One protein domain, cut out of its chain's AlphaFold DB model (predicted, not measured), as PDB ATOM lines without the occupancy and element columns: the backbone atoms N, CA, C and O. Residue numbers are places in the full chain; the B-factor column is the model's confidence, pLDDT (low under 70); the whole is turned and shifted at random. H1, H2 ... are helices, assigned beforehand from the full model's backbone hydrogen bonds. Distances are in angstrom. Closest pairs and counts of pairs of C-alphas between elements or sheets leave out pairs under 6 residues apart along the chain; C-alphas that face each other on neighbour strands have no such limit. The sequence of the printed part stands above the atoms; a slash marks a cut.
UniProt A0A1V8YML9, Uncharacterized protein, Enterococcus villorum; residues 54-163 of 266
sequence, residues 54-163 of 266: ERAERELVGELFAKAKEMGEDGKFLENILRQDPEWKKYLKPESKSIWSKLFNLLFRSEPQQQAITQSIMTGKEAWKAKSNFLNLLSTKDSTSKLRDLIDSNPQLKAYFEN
ATOM      1  N   GLU A  54     128.569 134.573  93.759       82.75
ATOM      2  CA  GLU A  54     127.969 135.368  94.841       82.75
ATOM      3  C   GLU A  54     128.439 136.830  94.807       82.75
ATOM      4  O   GLU A  54     127.644 137.751  94.991       82.75
ATOM      5  N   ARG A  55     129.727 137.061  94.526       81.06
ATOM      6  CA  ARG A  55     130.266 138.414  94.362       81.06
ATOM      7  C   ARG A  55     129.644 139.138  93.167       81.06
ATOM      8  O   ARG A  55     129.266 140.296  93.304       81.06
ATOM      9  N   ALA A  56     129.522 138.471  92.021       80.75
ATOM     10  CA  ALA A  56     128.917 139.057  90.827       80.75
ATOM     11  C   ALA A  56     127.429 139.396  91.042       80.75
ATOM     12  O   ALA A  56     126.971 140.444  90.591       80.75
ATOM     13  N   GLU A  57     126.696 138.545  91.765       85.25
ATOM     14  CA  GLU A  57     125.302 138.785  92.160       85.25
ATOM     15  C   GLU A  57     125.186 139.980  93.117       85.25
ATOM     16  O   GLU A  57     124.366 140.866  92.886       85.25
ATOM     17  N   ARG A  58     126.058 140.079  94.133       83.12
ATOM     18  CA  ARG A  58     126.122 141.257  95.022       83.12
ATOM     19  C   ARG A  58     126.415 142.549  94.275       83.12
ATOM     20  O   ARG A  58     125.785 143.565  94.554       83.12
ATOM     21  N   GLU A  59     127.377 142.515  93.359       82.50
ATOM     22  CA  GLU A  59     127.716 143.671  92.527       82.50
ATOM     23  C   GLU A  59     126.504 144.116  91.701       82.50
ATOM     24  O   GLU A  59     126.188 145.302  91.695       82.50
ATOM     25  N   LEU A  60     125.770 143.175  91.093       84.88
ATOM     26  CA  LEU A  60     124.545 143.481  90.351       84.88
ATOM     27  C   LEU A  60     123.459 144.101  91.245       84.88
ATOM     28  O   LEU A  60     122.844 145.084  90.848       84.88
ATOM     29  N   VAL A  61     123.239 143.582  92.457       86.00
ATOM     30  CA  VAL A  61     122.289 144.187  93.413       86.00
ATOM     31  C   VAL A  61     122.699 145.620  93.754       86.00
ATOM     32  O   VAL A  61     121.859 146.517  93.743       86.00
ATOM     33  N   GLY A  62     123.990 145.858  94.004       81.69
ATOM     34  CA  GLY A  62     124.519 147.201  94.236       81.69
ATOM     35  C   GLY A  62     124.299 148.144  93.047       81.69
ATOM     36  O   GLY A  62     123.883 149.283  93.252       81.69
ATOM     37  N   GLU A  63     124.524 147.663  91.819       81.56
ATOM     38  CA  GLU A  63     124.233 148.399  90.579       81.56
ATOM     39  C   GLU A  63     122.737 148.758  90.484       81.56
ATOM     40  O   GLU A  63     122.408 149.911  90.210       81.56
ATOM     41  N   LEU A  64     121.830 147.820  90.782       83.75
ATOM     42  CA  LEU A  64     120.378 148.048  90.753       83.75
ATOM     43  C   LEU A  64     119.929 149.107  91.772       83.75
ATOM     44  O   LEU A  64     119.185 150.016  91.413       83.75
ATOM     45  N   PHE A  65     120.409 149.042  93.020       83.12
ATOM     46  CA  PHE A  65     120.085 150.050  94.039       83.12
ATOM     47  C   PHE A  65     120.640 151.436  93.693       83.12
ATOM     48  O   PHE A  65     119.959 152.441  93.899       83.12
ATOM     49  N   ALA A  66     121.863 151.506  93.158       78.38
ATOM     50  CA  ALA A  66     122.450 152.771  92.723       78.38
ATOM     51  C   ALA A  66     121.626 153.403  91.592       78.38
ATOM     52  O   ALA A  66     121.321 154.593  91.649       78.38
ATOM     53  N   LYS A  67     121.200 152.598  90.613       80.56
ATOM     54  CA  LYS A  67     120.375 153.068  89.494       80.56
ATOM     55  C   LYS A  67     118.955 153.437  89.903       80.56
ATOM     56  O   LYS A  67     118.457 154.453  89.436       80.56
ATOM     57  N   ALA A  68     118.347 152.705  90.834       79.38
ATOM     58  CA  ALA A  68     117.045 153.079  91.387       79.38
ATOM     59  C   ALA A  68     117.118 154.468  92.035       79.38
ATOM     60  O   ALA A  68     116.283 155.328  91.761       79.38
ATOM     61  N   LYS A  69     118.189 154.726  92.796       79.94
ATOM     62  CA  LYS A  69     118.435 156.030  93.414       79.94
ATOM     63  C   LYS A  69     118.675 157.144  92.388       79.94
ATOM     64  O   LYS A  69     118.181 158.249  92.588       79.94
ATOM     65  N   GLU A  70     119.415 156.879  91.309       76.56
ATOM     66  CA  GLU A  70     119.601 157.840  90.208       76.56
ATOM     67  C   GLU A  70     118.270 158.207  89.526       76.56
ATOM     68  O   GLU A  70     118.084 159.357  89.140       76.56
ATOM     69  N   MET A  71     117.328 157.264  89.431       73.38
ATOM     70  CA  MET A  71     115.984 157.488  88.880       73.38
ATOM     71  C   MET A  71     114.996 158.115  89.883       73.38
ATOM     72  O   MET A  71     113.829 158.309  89.550       73.38
ATOM     73  N   GLY A  72     115.437 158.441  91.103       74.69
ATOM     74  CA  GLY A  72     114.584 159.012  92.150       74.69
ATOM     75  C   GLY A  72     113.705 157.993  92.884       74.69
ATOM     76  O   GLY A  72     112.839 158.391  93.661       74.69
ATOM     77  N   GLU A  73     113.926 156.691  92.680       77.06
ATOM     78  CA  GLU A  73     113.241 155.633  93.423       77.06
ATOM     79  C   GLU A  73     113.989 155.266  94.716       77.06
ATOM     80  O   GLU A  73     115.218 155.279  94.793       77.06
ATOM     81  N   ASP A  74     113.241 154.882  95.753       73.31
ATOM     82  CA  ASP A  74     113.781 154.529  97.074       73.31
ATOM     83  C   ASP A  74     114.330 153.091  97.161       73.31
ATOM     84  O   ASP A  74     114.842 152.681  98.202       73.31
ATOM     85  N   GLY A  75     114.228 152.315  96.078       79.62
ATOM     86  CA  GLY A  75     114.705 150.934  96.007       79.62
ATOM     87  C   GLY A  75     113.908 149.942  96.863       79.62
ATOM     88  O   GLY A  75     114.287 148.773  96.937       79.62
ATOM     89  N   LYS A  76     112.784 150.345  97.480       83.00
ATOM     90  CA  LYS A  76     111.980 149.440  98.326       83.00
ATOM     91  C   LYS A  76     111.427 148.245  97.558       83.00
ATOM     92  O   LYS A  76     111.278 147.169  98.131       83.00
ATOM     93  N   PHE A  77     111.149 148.404  96.265       82.94
ATOM     94  CA  PHE A  77     110.718 147.292  95.418       82.94
ATOM     95  C   PHE A  77     111.814 146.215  95.306       82.94
ATOM     96  O   PHE A  77     111.514 145.034  95.461       82.94
ATOM     97  N   LEU A  78     113.089 146.609  95.163       83.94
ATOM     98  CA  LEU A  78     114.231 145.684  95.176       83.94
ATOM     99  C   LEU A  78     114.369 144.999  96.534       83.94
ATOM    100  O   LEU A  78     114.590 143.790  96.591       83.94
ATOM    101  N   GLU A  79     114.207 145.742  97.632       85.38
ATOM    102  CA  GLU A  79     114.212 145.139  98.966       85.38
ATOM    103  C   GLU A  79     113.106 144.102  99.134       85.38
ATOM    104  O   GLU A  79     113.358 143.028  99.679       85.38
ATOM    105  N   ASN A  80     111.899 144.399  98.654       86.25
ATOM    106  CA  ASN A  80     110.771 143.482  98.730       86.25
ATOM    107  C   ASN A  80     111.048 142.204  97.934       86.25
ATOM    108  O   ASN A  80     110.874 141.120  98.486       86.25
ATOM    109  N   ILE A  81     111.559 142.314  96.703       85.19
ATOM    110  CA  ILE A  81     111.944 141.156  95.879       85.19
ATOM    111  C   ILE A  81     113.020 140.321  96.594       85.19
ATOM    112  O   ILE A  81     112.887 139.107  96.724       85.19
ATOM    113  N   LEU A  82     114.066 140.958  97.129       86.25
ATOM    114  CA  LEU A  82     115.171 140.264  97.805       86.25
ATOM    115  C   LEU A  82     114.783 139.655  99.162       86.25
ATOM    116  O   LEU A  82     115.466 138.749  99.638       86.25
ATOM    117  N   ARG A  83     113.716 140.139  99.809       86.00
ATOM    118  CA  ARG A  83     113.191 139.575 101.066       86.00
ATOM    119  C   ARG A  83     112.279 138.369 100.852       86.00
ATOM    120  O   ARG A  83     112.089 137.623 101.811       86.00
ATOM    121  N   GLN A  84     111.734 138.173  99.648       84.38
ATOM    122  CA  GLN A  84     110.891 137.012  99.335       84.38
ATOM    123  C   GLN A  84     111.666 135.691  99.422       84.38
ATOM    124  O   GLN A  84     111.075 134.669  99.761       84.38
ATOM    125  N   ASP A  85     112.977 135.713  99.157       80.62
ATOM    126  CA  ASP A  85     113.842 134.537  99.236       80.62
ATOM    127  C   ASP A  85     114.857 134.660 100.398       80.62
ATOM    128  O   ASP A  85     115.666 135.601 100.427       80.62
ATOM    129  N   PRO A  86     114.866 133.719 101.367       79.56
ATOM    130  CA  PRO A  86     115.850 133.690 102.448       79.56
ATOM    131  C   PRO A  86     117.302 133.697 101.956       79.56
ATOM    132  O   PRO A  86     118.166 134.282 102.618       79.56
ATOM    133  N   GLU A  87     117.582 133.084 100.802       80.88
ATOM    134  CA  GLU A  87     118.928 133.037 100.237       80.88
ATOM    135  C   GLU A  87     119.387 134.401  99.717       80.88
ATOM    136  O   GLU A  87     120.586 134.685  99.742       80.88
ATOM    137  N   TRP A  88     118.463 135.264  99.283       84.06
ATOM    138  CA  TRP A  88     118.784 136.585  98.727       84.06
ATOM    139  C   TRP A  88     118.833 137.678  99.785       84.06
ATOM    140  O   TRP A  88     119.486 138.705  99.594       84.06
ATOM    141  N   LYS A  89     118.264 137.423 100.966       81.00
ATOM    142  CA  LYS A  89     118.369 138.314 102.129       81.00
ATOM    143  C   LYS A  89     119.822 138.642 102.497       81.00
ATOM    144  O   LYS A  89     120.100 139.717 103.030       81.00
ATOM    145  N   LYS A  90     120.770 137.748 102.188       80.44
ATOM    146  CA  LYS A  90     122.215 137.972 102.387       80.44
ATOM    147  C   LYS A  90     122.799 139.077 101.493       80.44
ATOM    148  O   LYS A  90     123.905 139.533 101.767       80.44
ATOM    149  N   TYR A  91     122.088 139.491 100.444       79.50
ATOM    150  CA  TYR A  91     122.489 140.563  99.527       79.50
ATOM    151  C   TYR A  91     122.033 141.951  99.989       79.50
ATOM    152  O   TYR A  91     122.611 142.945  99.568       79.50
ATOM    153  N   LEU A  92     121.063 142.023 100.908       75.88
ATOM    154  CA  LEU A  92     120.622 143.276 101.535       75.88
ATOM    155  C   LEU A  92     121.590 143.777 102.609       75.88
ATOM    156  O   LEU A  92     121.611 144.960 102.938       75.88
ATOM    157  N   LYS A  93     122.388 142.874 103.189       63.44
ATOM    158  CA  LYS A  93     123.417 143.243 104.159       63.44
ATOM    159  C   LYS A  93     124.711 143.558 103.408       63.44
ATOM    160  O   LYS A  93     125.165 142.706 102.639       63.44
ATOM    161  N   PRO A  94     125.334 144.729 103.630       58.66
ATOM    162  CA  PRO A  94     126.632 145.012 103.035       58.66
ATOM    163  C   PRO A  94     127.645 143.954 103.479       58.66
ATOM    164  O   PRO A  94     127.593 143.477 104.617       58.66
ATOM    165  N   GLU A  95     128.585 143.600 102.596       57.19
ATOM    166  CA  GLU A  95     129.705 142.744 102.986       57.19
ATOM    167  C   GLU A  95     130.389 143.357 104.204       57.19
ATOM    168  O   GLU A  95     130.781 144.530 104.188       57.19
ATOM    169  N   SER A  96     130.531 142.572 105.274       53.66
ATOM    170  CA  SER A  96     131.309 142.989 106.431       53.66
ATOM    171  C   SER A  96     132.743 143.220 105.957       53.66
ATOM    172  O   SER A  96     133.515 142.272 105.794       53.66
ATOM    173  N   LYS A  97     133.097 144.480 105.680       54.97
ATOM    174  CA  LYS A  97     134.457 144.870 105.311       54.97
ATOM    175  C   LYS A  97     135.355 144.539 106.495       54.97
ATOM    176  O   LYS A  97     135.415 145.309 107.455       54.97
ATOM    177  N   SER A  98     136.014 143.383 106.432       54.00
ATOM    178  CA  SER A  98     137.025 142.968 107.404       54.00
ATOM    179  C   SER A  98     138.007 144.117 107.617       54.00
ATOM    180  O   SER A  98     138.382 144.793 106.654       54.00
ATOM    181  N   ILE A  99     138.419 144.354 108.862       60.94
ATOM    182  CA  ILE A  99     139.360 145.424 109.238       60.94
ATOM    183  C   ILE A  99     140.625 145.371 108.362       60.94
ATOM    184  O   ILE A  99     141.109 146.405 107.909       60.94
ATOM    185  N   TRP A 100     141.064 144.165 107.995       48.53
ATOM    186  CA  TRP A 100     142.170 143.932 107.067       48.53
ATOM    187  C   TRP A 100     141.930 144.483 105.657       48.53
ATOM    188  O   TRP A 100     142.841 145.051 105.070       48.53
ATOM    189  N   SER A 101     140.708 144.390 105.124       50.00
ATOM    190  CA  SER A 101     140.359 144.972 103.815       50.00
ATOM    191  C   SER A 101     140.334 146.504 103.845       50.00
ATOM    192  O   SER A 101     140.699 147.151 102.866       50.00
ATOM    193  N   LYS A 102     139.949 147.097 104.985       54.66
ATOM    194  CA  LYS A 102     140.001 148.551 105.189       54.66
ATOM    195  C   LYS A 102     141.444 149.038 105.281       54.66
ATOM    196  O   LYS A 102     141.763 150.035 104.649       54.66
ATOM    197  N   LEU A 103     142.302 148.307 105.998       54.56
ATOM    198  CA  LEU A 103     143.741 148.576 106.086       54.56
ATOM    199  C   LEU A 103     144.433 148.427 104.728       54.56
ATOM    200  O   LEU A 103     145.215 149.293 104.355       54.56
ATOM    201  N   PHE A 104     144.097 147.395 103.949       52.25
ATOM    202  CA  PHE A 104     144.636 147.216 102.598       52.25
ATOM    203  C   PHE A 104     144.235 148.384 101.681       52.25
ATOM    204  O   PHE A 104     145.085 148.984 101.040       52.25
ATOM    205  N   ASN A 105     142.968 148.804 101.696       52.12
ATOM    206  CA  ASN A 105     142.523 149.976 100.931       52.12
ATOM    207  C   ASN A 105     143.140 151.302 101.407       52.12
ATOM    208  O   ASN A 105     143.143 152.272 100.656       52.12
ATOM    209  N   LEU A 106     143.628 151.366 102.649       54.84
ATOM    210  CA  LEU A 106     144.343 152.522 103.188       54.84
ATOM    211  C   LEU A 106     145.818 152.524 102.766       54.84
ATOM    212  O   LEU A 106     146.355 153.585 102.471       54.84
ATOM    213  N   LEU A 107     146.440 151.345 102.701       50.53
ATOM    214  CA  LEU A 107     147.840 151.156 102.307       50.53
ATOM    215  C   LEU A 107     148.049 151.227 100.786       50.53
ATOM    216  O   LEU A 107     149.084 151.705 100.341       50.53
ATOM    217  N   PHE A 108     147.066 150.800  99.989       49.31
ATOM    218  CA  PHE A 108     147.107 150.826  98.519       49.31
ATOM    219  C   PHE A 108     146.255 151.957  97.931       49.31
ATOM    220  O   PHE A 108     145.737 151.854  96.825       49.31
ATOM    221  N   ARG A 109     146.079 153.047  98.684       42.69
ATOM    222  CA  ARG A 109     145.271 154.210  98.300       42.69
ATOM    223  C   ARG A 109     146.020 155.106  97.303       42.69
ATOM    224  O   ARG A 109     146.184 156.296  97.539       42.69
ATOM    225  N   SER A 110     146.478 154.534  96.195       36.28
ATOM    226  CA  SER A 110     146.941 155.280  95.030       36.28
ATOM    227  C   SER A 110     145.954 155.084  93.878       36.28
ATOM    228  O   SER A 110     145.813 154.010  93.306       36.28
ATOM    229  N   GLU A 111     145.287 156.195  93.569       40.16
ATOM    230  CA  GLU A 111     144.519 156.504  92.362       40.16
ATOM    231  C   GLU A 111     143.055 156.013  92.264       40.16
ATOM    232  O   GLU A 111     142.763 154.820  92.365       40.16
ATOM    233  N   PRO A 112     142.103 156.921  91.947       42.12
ATOM    234  CA  PRO A 112     140.716 156.569  91.613       42.12
ATOM    235  C   PRO A 112     140.610 155.639  90.390       42.12
ATOM    236  O   PRO A 112     139.594 154.965  90.210       42.12
ATOM    237  N   GLN A 113     141.682 155.511  89.600       38.94
ATOM    238  CA  GLN A 113     141.785 154.515  88.539       38.94
ATOM    239  C   GLN A 113     141.727 153.077  89.072       38.94
ATOM    240  O   GLN A 113     141.152 152.225  88.405       38.94
ATOM    241  N   GLN A 114     142.202 152.773  90.287       37.38
ATOM    242  CA  GLN A 114     142.170 151.397  90.806       37.38
ATOM    243  C   GLN A 114     140.764 150.902  91.172       37.38
ATOM    244  O   GLN A 114     140.509 149.698  91.088       37.38
ATOM    245  N   GLN A 115     139.821 151.794  91.506       42.34
ATOM    246  CA  GLN A 115     138.406 151.427  91.679       42.34
ATOM    247  C   GLN A 115     137.738 151.121  90.331       42.34
ATOM    248  O   GLN A 115     137.037 150.117  90.214       42.34
ATOM    249  N   ALA A 116     138.035 151.907  89.293       35.38
ATOM    250  CA  ALA A 116     137.585 151.627  87.928       35.38
ATOM    251  C   ALA A 116     138.223 150.340  87.361       35.38
ATOM    252  O   ALA A 116     137.557 149.551  86.695       35.38
ATOM    253  N   ILE A 117     139.495 150.076  87.679       34.81
ATOM    254  CA  ILE A 117     140.230 148.874  87.265       34.81
ATOM    255  C   ILE A 117     139.727 147.629  88.018       34.81
ATOM    256  O   ILE A 117     139.564 146.569  87.421       34.81
ATOM    257  N   THR A 118     139.388 147.723  89.309       34.72
ATOM    258  CA  THR A 118     138.775 146.587  90.028       34.72
ATOM    259  C   THR A 118     137.339 146.302  89.585       34.72
ATOM    260  O   THR A 118     136.952 145.133  89.573       34.72
ATOM    261  N   GLN A 119     136.582 147.318  89.155       43.41
ATOM    262  CA  GLN A 119     135.276 147.138  88.506       43.41
ATOM    263  C   GLN A 119     135.397 146.565  87.080       43.41
ATOM    264  O   GLN A 119     134.558 145.759  86.675       43.41
ATOM    265  N   SER A 120     136.453 146.900  86.326       41.59
ATOM    266  CA  SER A 120     136.630 146.434  84.939       41.59
ATOM    267  C   SER A 120     137.196 145.010  84.820       41.59
ATOM    268  O   SER A 120     136.883 144.299  83.862       41.59
ATOM    269  N   ILE A 121     137.970 144.540  85.807       40.00
ATOM    270  CA  ILE A 121     138.697 143.256  85.732       40.00
ATOM    271  C   ILE A 121     137.799 142.008  85.895       40.00
ATOM    272  O   ILE A 121     138.227 140.901  85.558       40.00
ATOM    273  N   MET A 122     136.543 142.123  86.343       43.47
ATOM    274  CA  MET A 122     135.707 140.947  86.659       43.47
ATOM    275  C   MET A 122     134.478 140.696  85.780       43.47
ATOM    276  O   MET A 122     133.673 139.834  86.119       43.47
ATOM    277  N   THR A 123     134.363 141.267  84.580       53.28
ATOM    278  CA  THR A 123     133.388 140.732  83.601       53.28
ATOM    279  C   THR A 123     133.972 139.538  82.837       53.28
ATOM    280  O   THR A 123     134.072 139.523  81.611       53.28
ATOM    281  N   GLY A 124     134.396 138.492  83.550       64.00
ATOM    282  CA  GLY A 124     134.619 137.188  82.920       64.00
ATOM    283  C   GLY A 124     133.303 136.652  82.339       64.00
ATOM    284  O   GLY A 124     132.230 136.998  82.830       64.00
ATOM    285  N   LYS A 125     133.352 135.780  81.319       70.31
ATOM    286  CA  LYS A 125     132.142 135.138  80.750       70.31
ATOM    287  C   LYS A 125     131.248 134.506  81.830       70.31
ATOM    288  O   LYS A 125     130.031 134.538  81.712       70.31
ATOM    289  N   GLU A 126     131.860 133.955  82.880       72.50
ATOM    290  CA  GLU A 126     131.166 133.343  84.020       72.50
ATOM    291  C   GLU A 126     130.430 134.371  84.891       72.50
ATOM    292  O   GLU A 126     129.275 134.146  85.233       72.50
ATOM    293  N   ALA A 127     131.054 135.514  85.199       76.50
ATOM    294  CA  ALA A 127     130.423 136.585  85.971       76.50
ATOM    295  C   ALA A 127     129.285 137.250  85.186       76.50
ATOM    296  O   ALA A 127     128.228 137.514  85.745       76.50
ATOM    297  N   TRP A 128     129.467 137.444  83.875       81.81
ATOM    298  CA  TRP A 128     128.406 137.927  82.987       81.81
ATOM    299  C   TRP A 128     127.191 136.998  83.008       81.81
ATOM    300  O   TRP A 128     126.062 137.441  83.197       81.81
ATOM    301  N   LYS A 129     127.434 135.689  82.871       82.38
ATOM    302  CA  LYS A 129     126.379 134.677  82.928       82.38
ATOM    303  C   LYS A 129     125.691 134.651  84.296       82.38
ATOM    304  O   LYS A 129     124.475 134.521  84.344       82.38
ATOM    305  N   ALA A 130     126.445 134.795  85.388       84.25
ATOM    306  CA  ALA A 130     125.887 134.887  86.737       84.25
ATOM    307  C   ALA A 130     124.966 136.107  86.892       84.25
ATOM    308  O   ALA A 130     123.819 135.942  87.294       84.25
ATOM    309  N   LYS A 131     125.424 137.302  86.484       85.44
ATOM    310  CA  LYS A 131     124.611 138.531  86.498       85.44
ATOM    311  C   LYS A 131     123.345 138.377  85.650       85.44
ATOM    312  O   LYS A 131     122.255 138.646  86.135       85.44
ATOM    313  N   SER A 132     123.469 137.874  84.421       86.81
ATOM    314  CA  SER A 132     122.330 137.630  83.521       86.81
ATOM    315  C   SER A 132     121.307 136.655  84.115       86.81
ATOM    316  O   SER A 132     120.109 136.939  84.138       86.81
ATOM    317  N   ASN A 133     121.766 135.518  84.649       87.44
ATOM    318  CA  ASN A 133     120.889 134.527  85.270       87.44
ATOM    319  C   ASN A 133     120.165 135.102  86.492       87.44
ATOM    320  O   ASN A 133     118.964 134.895  86.639       87.44
ATOM    321  N   PHE A 134     120.885 135.827  87.350       88.19
ATOM    322  CA  PHE A 134     120.309 136.418  88.551       88.19
ATOM    323  C   PHE A 134     119.324 137.545  88.221       88.19
ATOM    324  O   PHE A 134     118.259 137.614  88.822       88.19
ATOM    325  N   LEU A 135     119.610 138.375  87.213       88.62
ATOM    326  CA  LEU A 135     118.692 139.423  86.761       88.62
ATOM    327  C   LEU A 135     117.387 138.840  86.197       88.62
ATOM    328  O   LEU A 135     116.305 139.323  86.523       88.62
ATOM    329  N   ASN A 136     117.477 137.761  85.412       87.81
ATOM    330  CA  ASN A 136     116.304 137.020  84.944       87.81
ATOM    331  C   ASN A 136     115.497 136.455  86.121       87.81
ATOM    332  O   ASN A 136     114.281 136.619  86.178       87.81
ATOM    333  N   LEU A 137     116.177 135.860  87.101       87.81
ATOM    334  CA  LEU A 137     115.555 135.330  88.315       87.81
ATOM    335  C   LEU A 137     114.810 136.427  89.093       87.81
ATOM    336  O   LEU A 137     113.641 136.250  89.429       87.81
ATOM    337  N   LEU A 138     115.441 137.589  89.297       87.25
ATOM    338  CA  LEU A 138     114.810 138.750  89.929       87.25
ATOM    339  C   LEU A 138     113.584 139.225  89.141       87.25
ATOM    340  O   LEU A 138     112.544 139.463  89.745       87.25
ATOM    341  N   SER A 139     113.657 139.285  87.806       85.62
ATOM    342  CA  SER A 139     112.511 139.694  86.978       85.62
ATOM    343  C   SER A 139     111.322 138.739  87.062       85.62
ATOM    344  O   SER A 139     110.185 139.186  86.996       85.62
ATOM    345  N   THR A 140     111.552 137.435  87.264       84.62
ATOM    346  CA  THR A 140     110.447 136.471  87.433       84.62
ATOM    347  C   THR A 140     109.732 136.626  88.772       84.62
ATOM    348  O   THR A 140     108.591 136.194  88.914       84.62
ATOM    349  N   LYS A 141     110.408 137.217  89.763       83.44
ATOM    350  CA  LYS A 141     109.862 137.501  91.096       83.44
ATOM    351  C   LYS A 141     109.349 138.931  91.233       83.44
ATOM    352  O   LYS A 141     108.670 139.238  92.211       83.44
ATOM    353  N   ASP A 142     109.664 139.799  90.276       82.38
ATOM    354  CA  ASP A 142     109.156 141.160  90.256       82.38
ATOM    355  C   ASP A 142     107.679 141.171  89.851       82.38
ATOM    356  O   ASP A 142     107.319 140.937  88.700       82.38
ATOM    357  N   SER A 143     106.814 141.480  90.813       74.50
ATOM    358  CA  SER A 143     105.384 141.691  90.586       74.50
ATOM    359  C   SER A 143     105.039 143.144  90.246       74.50
ATOM    360  O   SER A 143     103.873 143.450  90.020       74.50
ATOM    361  N   THR A 144     106.014 144.058  90.290       74.06
ATOM    362  CA  THR A 144     105.785 145.510  90.237       74.06
ATOM    363  C   THR A 144     106.147 146.148  88.902       74.06
ATOM    364  O   THR A 144     105.915 147.344  88.738       74.06
ATOM    365  N   SER A 145     106.722 145.390  87.961       80.62
ATOM    366  CA  SER A 145     107.260 145.848  86.662       80.62
ATOM    367  C   SER A 145     108.346 146.936  86.721       80.62
ATOM    368  O   SER A 145     109.039 147.152  85.732       80.62
ATOM    369  N   LYS A 146     108.590 147.540  87.889       83.25
ATOM    370  CA  LYS A 146     109.611 148.568  88.125       83.25
ATOM    371  C   LYS A 146     111.024 148.077  87.850       83.25
ATOM    372  O   LYS A 146     111.861 148.843  87.380       83.25
ATOM    373  N   LEU A 147     111.310 146.796  88.116       85.44
ATOM    374  CA  LEU A 147     112.619 146.239  87.782       85.44
ATOM    375  C   LEU A 147     112.820 146.229  86.268       85.44
ATOM    376  O   LEU A 147     113.935 146.452  85.805       85.44
ATOM    377  N   ARG A 148     111.755 145.993  85.498       84.44
ATOM    378  CA  ARG A 148     111.825 145.982  84.040       84.44
ATOM    379  C   ARG A 148     112.031 147.377  83.468       84.44
ATOM    380  O   ARG A 148     112.925 147.537  82.646       84.44
ATOM    381  N   ASP A 149     111.317 148.371  83.983       85.06
ATOM    382  CA  ASP A 149     111.515 149.774  83.598       85.06
ATOM    383  C   ASP A 149     112.957 150.233  83.874       85.06
ATOM    384  O   ASP A 149     113.577 150.916  83.059       85.06
ATOM    385  N   LEU A 150     113.530 149.788  84.998       84.44
ATOM    386  CA  LEU A 150     114.917 150.066  85.363       84.44
ATOM    387  C   LEU A 150     115.938 149.311  84.490       84.44
ATOM    388  O   LEU A 150     117.040 149.806  84.244       84.44
ATOM    389  N   ILE A 151     115.597 148.109  84.019       85.44
ATOM    390  CA  ILE A 151     116.417 147.368  83.053       85.44
ATOM    391  C   ILE A 151     116.391 148.079  81.700       85.44
ATOM    392  O   ILE A 151     117.446 148.271  81.101       85.44
ATOM    393  N   ASP A 152     115.215 148.491  81.227       85.44
ATOM    394  CA  ASP A 152     115.054 149.138  79.925       85.44
ATOM    395  C   ASP A 152     115.654 150.547  79.877       85.44
ATOM    396  O   ASP A 152     116.164 150.956  78.832       85.44
ATOM    397  N   SER A 153     115.676 151.261  81.007       82.12
ATOM    398  CA  SER A 153     116.320 152.573  81.122       82.12
ATOM    399  C   SER A 153     117.854 152.509  81.142       82.12
ATOM    400  O   SER A 153     118.514 153.530  80.940       82.12
ATOM    401  N   ASN A 154     118.445 151.328  81.360       80.94
ATOM    402  CA  ASN A 154     119.887 151.158  81.483       80.94
ATOM    403  C   ASN A 154     120.447 150.186  80.424       80.94
ATOM    404  O   ASN A 154     120.294 148.969  80.556       80.94
ATOM    405  N   PRO A 155     121.210 150.683  79.429       78.62
ATOM    406  CA  PRO A 155     121.769 149.856  78.357       78.62
ATOM    407  C   PRO A 155     122.618 148.669  78.838       78.62
ATOM    408  O   PRO A 155     122.620 147.613  78.209       78.62
ATOM    409  N   GLN A 156     123.330 148.814  79.959       77.31
ATOM    410  CA  GLN A 156     124.154 147.746  80.528       77.31
ATOM    411  C   GLN A 156     123.294 146.665  81.201       77.31
ATOM    412  O   GLN A 156     123.550 145.478  81.000       77.31
ATOM    413  N   LEU A 157     122.263 147.050  81.963       81.44
ATOM    414  CA  LEU A 157     121.332 146.091  82.572       81.44
ATOM    415  C   LEU A 157     120.516 145.359  81.507       81.44
ATOM    416  O   LEU A 157     120.393 144.134  81.569       81.44
ATOM    417  N   LYS A 158     120.062 146.083  80.481       82.81
ATOM    418  CA  LYS A 158     119.419 145.509  79.299       82.81
ATOM    419  C   LYS A 158     120.314 144.493  78.595       82.81
ATOM    420  O   LYS A 158     119.882 143.377  78.317       82.81
ATOM    421  N   ALA A 159     121.593 144.820  78.406       79.50
ATOM    422  CA  ALA A 159     122.555 143.894  77.819       79.50
ATOM    423  C   ALA A 159     122.739 142.615  78.658       79.50
ATOM    424  O   ALA A 159     122.846 141.533  78.080       79.50
ATOM    425  N   TYR A 160     122.755 142.704  79.995       80.69
ATOM    426  CA  TYR A 160     122.776 141.512  80.854       80.69
ATOM    427  C   TYR A 160     121.494 140.687  80.725       80.69
ATOM    428  O   TYR A 160     121.558 139.457  80.732       80.69
ATOM    429  N   PHE A 161     120.343 141.350  80.627       82.75
ATOM    430  CA  PHE A 161     119.040 140.703  80.557       82.75
ATOM    431  C   PHE A 161     118.857 139.923  79.249       82.75
ATOM    432  O   PHE A 161     118.516 138.742  79.267       82.75
ATOM    433  N   GLU A 162     119.162 140.557  78.115       81.81
ATOM    434  CA  GLU A 162     118.959 139.989  76.779       81.81
ATOM    435  C   GLU A 162     120.045 138.980  76.385       81.81
ATOM    436  O   GLU A 162     119.776 138.014  75.669       81.81
ATOM    437  N   ASN A 163     121.283 139.168  76.859       77.12
ATOM    438  CA  ASN A 163     122.419 138.349  76.445       77.12
ATOM    439  C   ASN A 163     123.043 137.599  77.622       77.12
ATOM    440  O   ASN A 163     123.794 138.155  78.418       77.12
TER     441      ASN A 163
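What this domain is: This is residues 54 to 163 of the 266 residues of an uncharacterized protein of Enterococcus villorum (UniProt A0A1V8YML9). H1 runs through the middle of a small helical body, with H2 and H3 on one side of it and H6, H7 and H8 on the other, the touching helices mostly crossed. From this body an open loop sticks out, residues 96 to 118, with H4 and part of H5, and it makes much of the length. The printed part has 110 residues, with eight named helices, H1 to H8 in order, and no named strand; the class is all helix. The whole is compact, with a radius of gyration of the C-alphas of 15.1 A, but elongated, spanning 45 by 29 by 27 A.

How they stand to each other: H1, residues 54 to 70, is close to but not clearly touching H2, residues 76 to 84, at a shallow tilt of 28 degrees, opposite ways; the closest C-alphas, of Phe 65 and Leu 78, are 7.4 A apart. H2 touches H3, residues 89 to 92, closest at the C-alphas of Arg 83 and Lys 89, 5.4 A apart. H4, residues 99 to 107, and H5, residues 113 to 120, touch no helix. H6, residues 125 to 141, touches H1 at a steep tilt of 58 degrees, the same way; H1 does so with residues 56 to 60 alone, and the closest C-alphas, of Ala 56 and Ala 127, are 5.7 A apart. H7, residues 146 to 152, only just touches H1, with 3 pairs of C-alphas within 8 A, about perpendicular at 85 degrees; the closest C-alphas are those of Ala 68 and Leu 150, 7.1 A apart. H7 also only just touches H2, with 3 such pairs, closest at Phe 77 and Lys 146, whose C-alphas are 7.5 A apart. H8, residues 155 to 162, touches H6, about perpendicular at 80 degrees, closest at the C-alphas of Ser 132 and Tyr 160, 4.7 A apart. H7 and H8 touch only at the corner, where the C-alphas of Ile 151 and Leu 157 are 5.1 A apart. Every O i to N i+4 pair is within hydrogen-bond range in H1, H2, H4, H5, H6, H7 and H8; H3 is too short for such a pair.

Where its parts are: H1 begins at C-alpha 54, (127.969, 135.368, 94.841), and is 24.4 A long; H6 is 24.7 A. H2 measures 12.5 A and H4 12.4 A. H8 ends at C-alpha 162, (118.959, 139.989, 76.779).

The domain as a whole: The C-alphas farthest apart, of Leu 107 and Ser 143, are 45.0 A apart. The printed part has no cut and no long link. Residues 93 to 124 are under 70 in pLDDT.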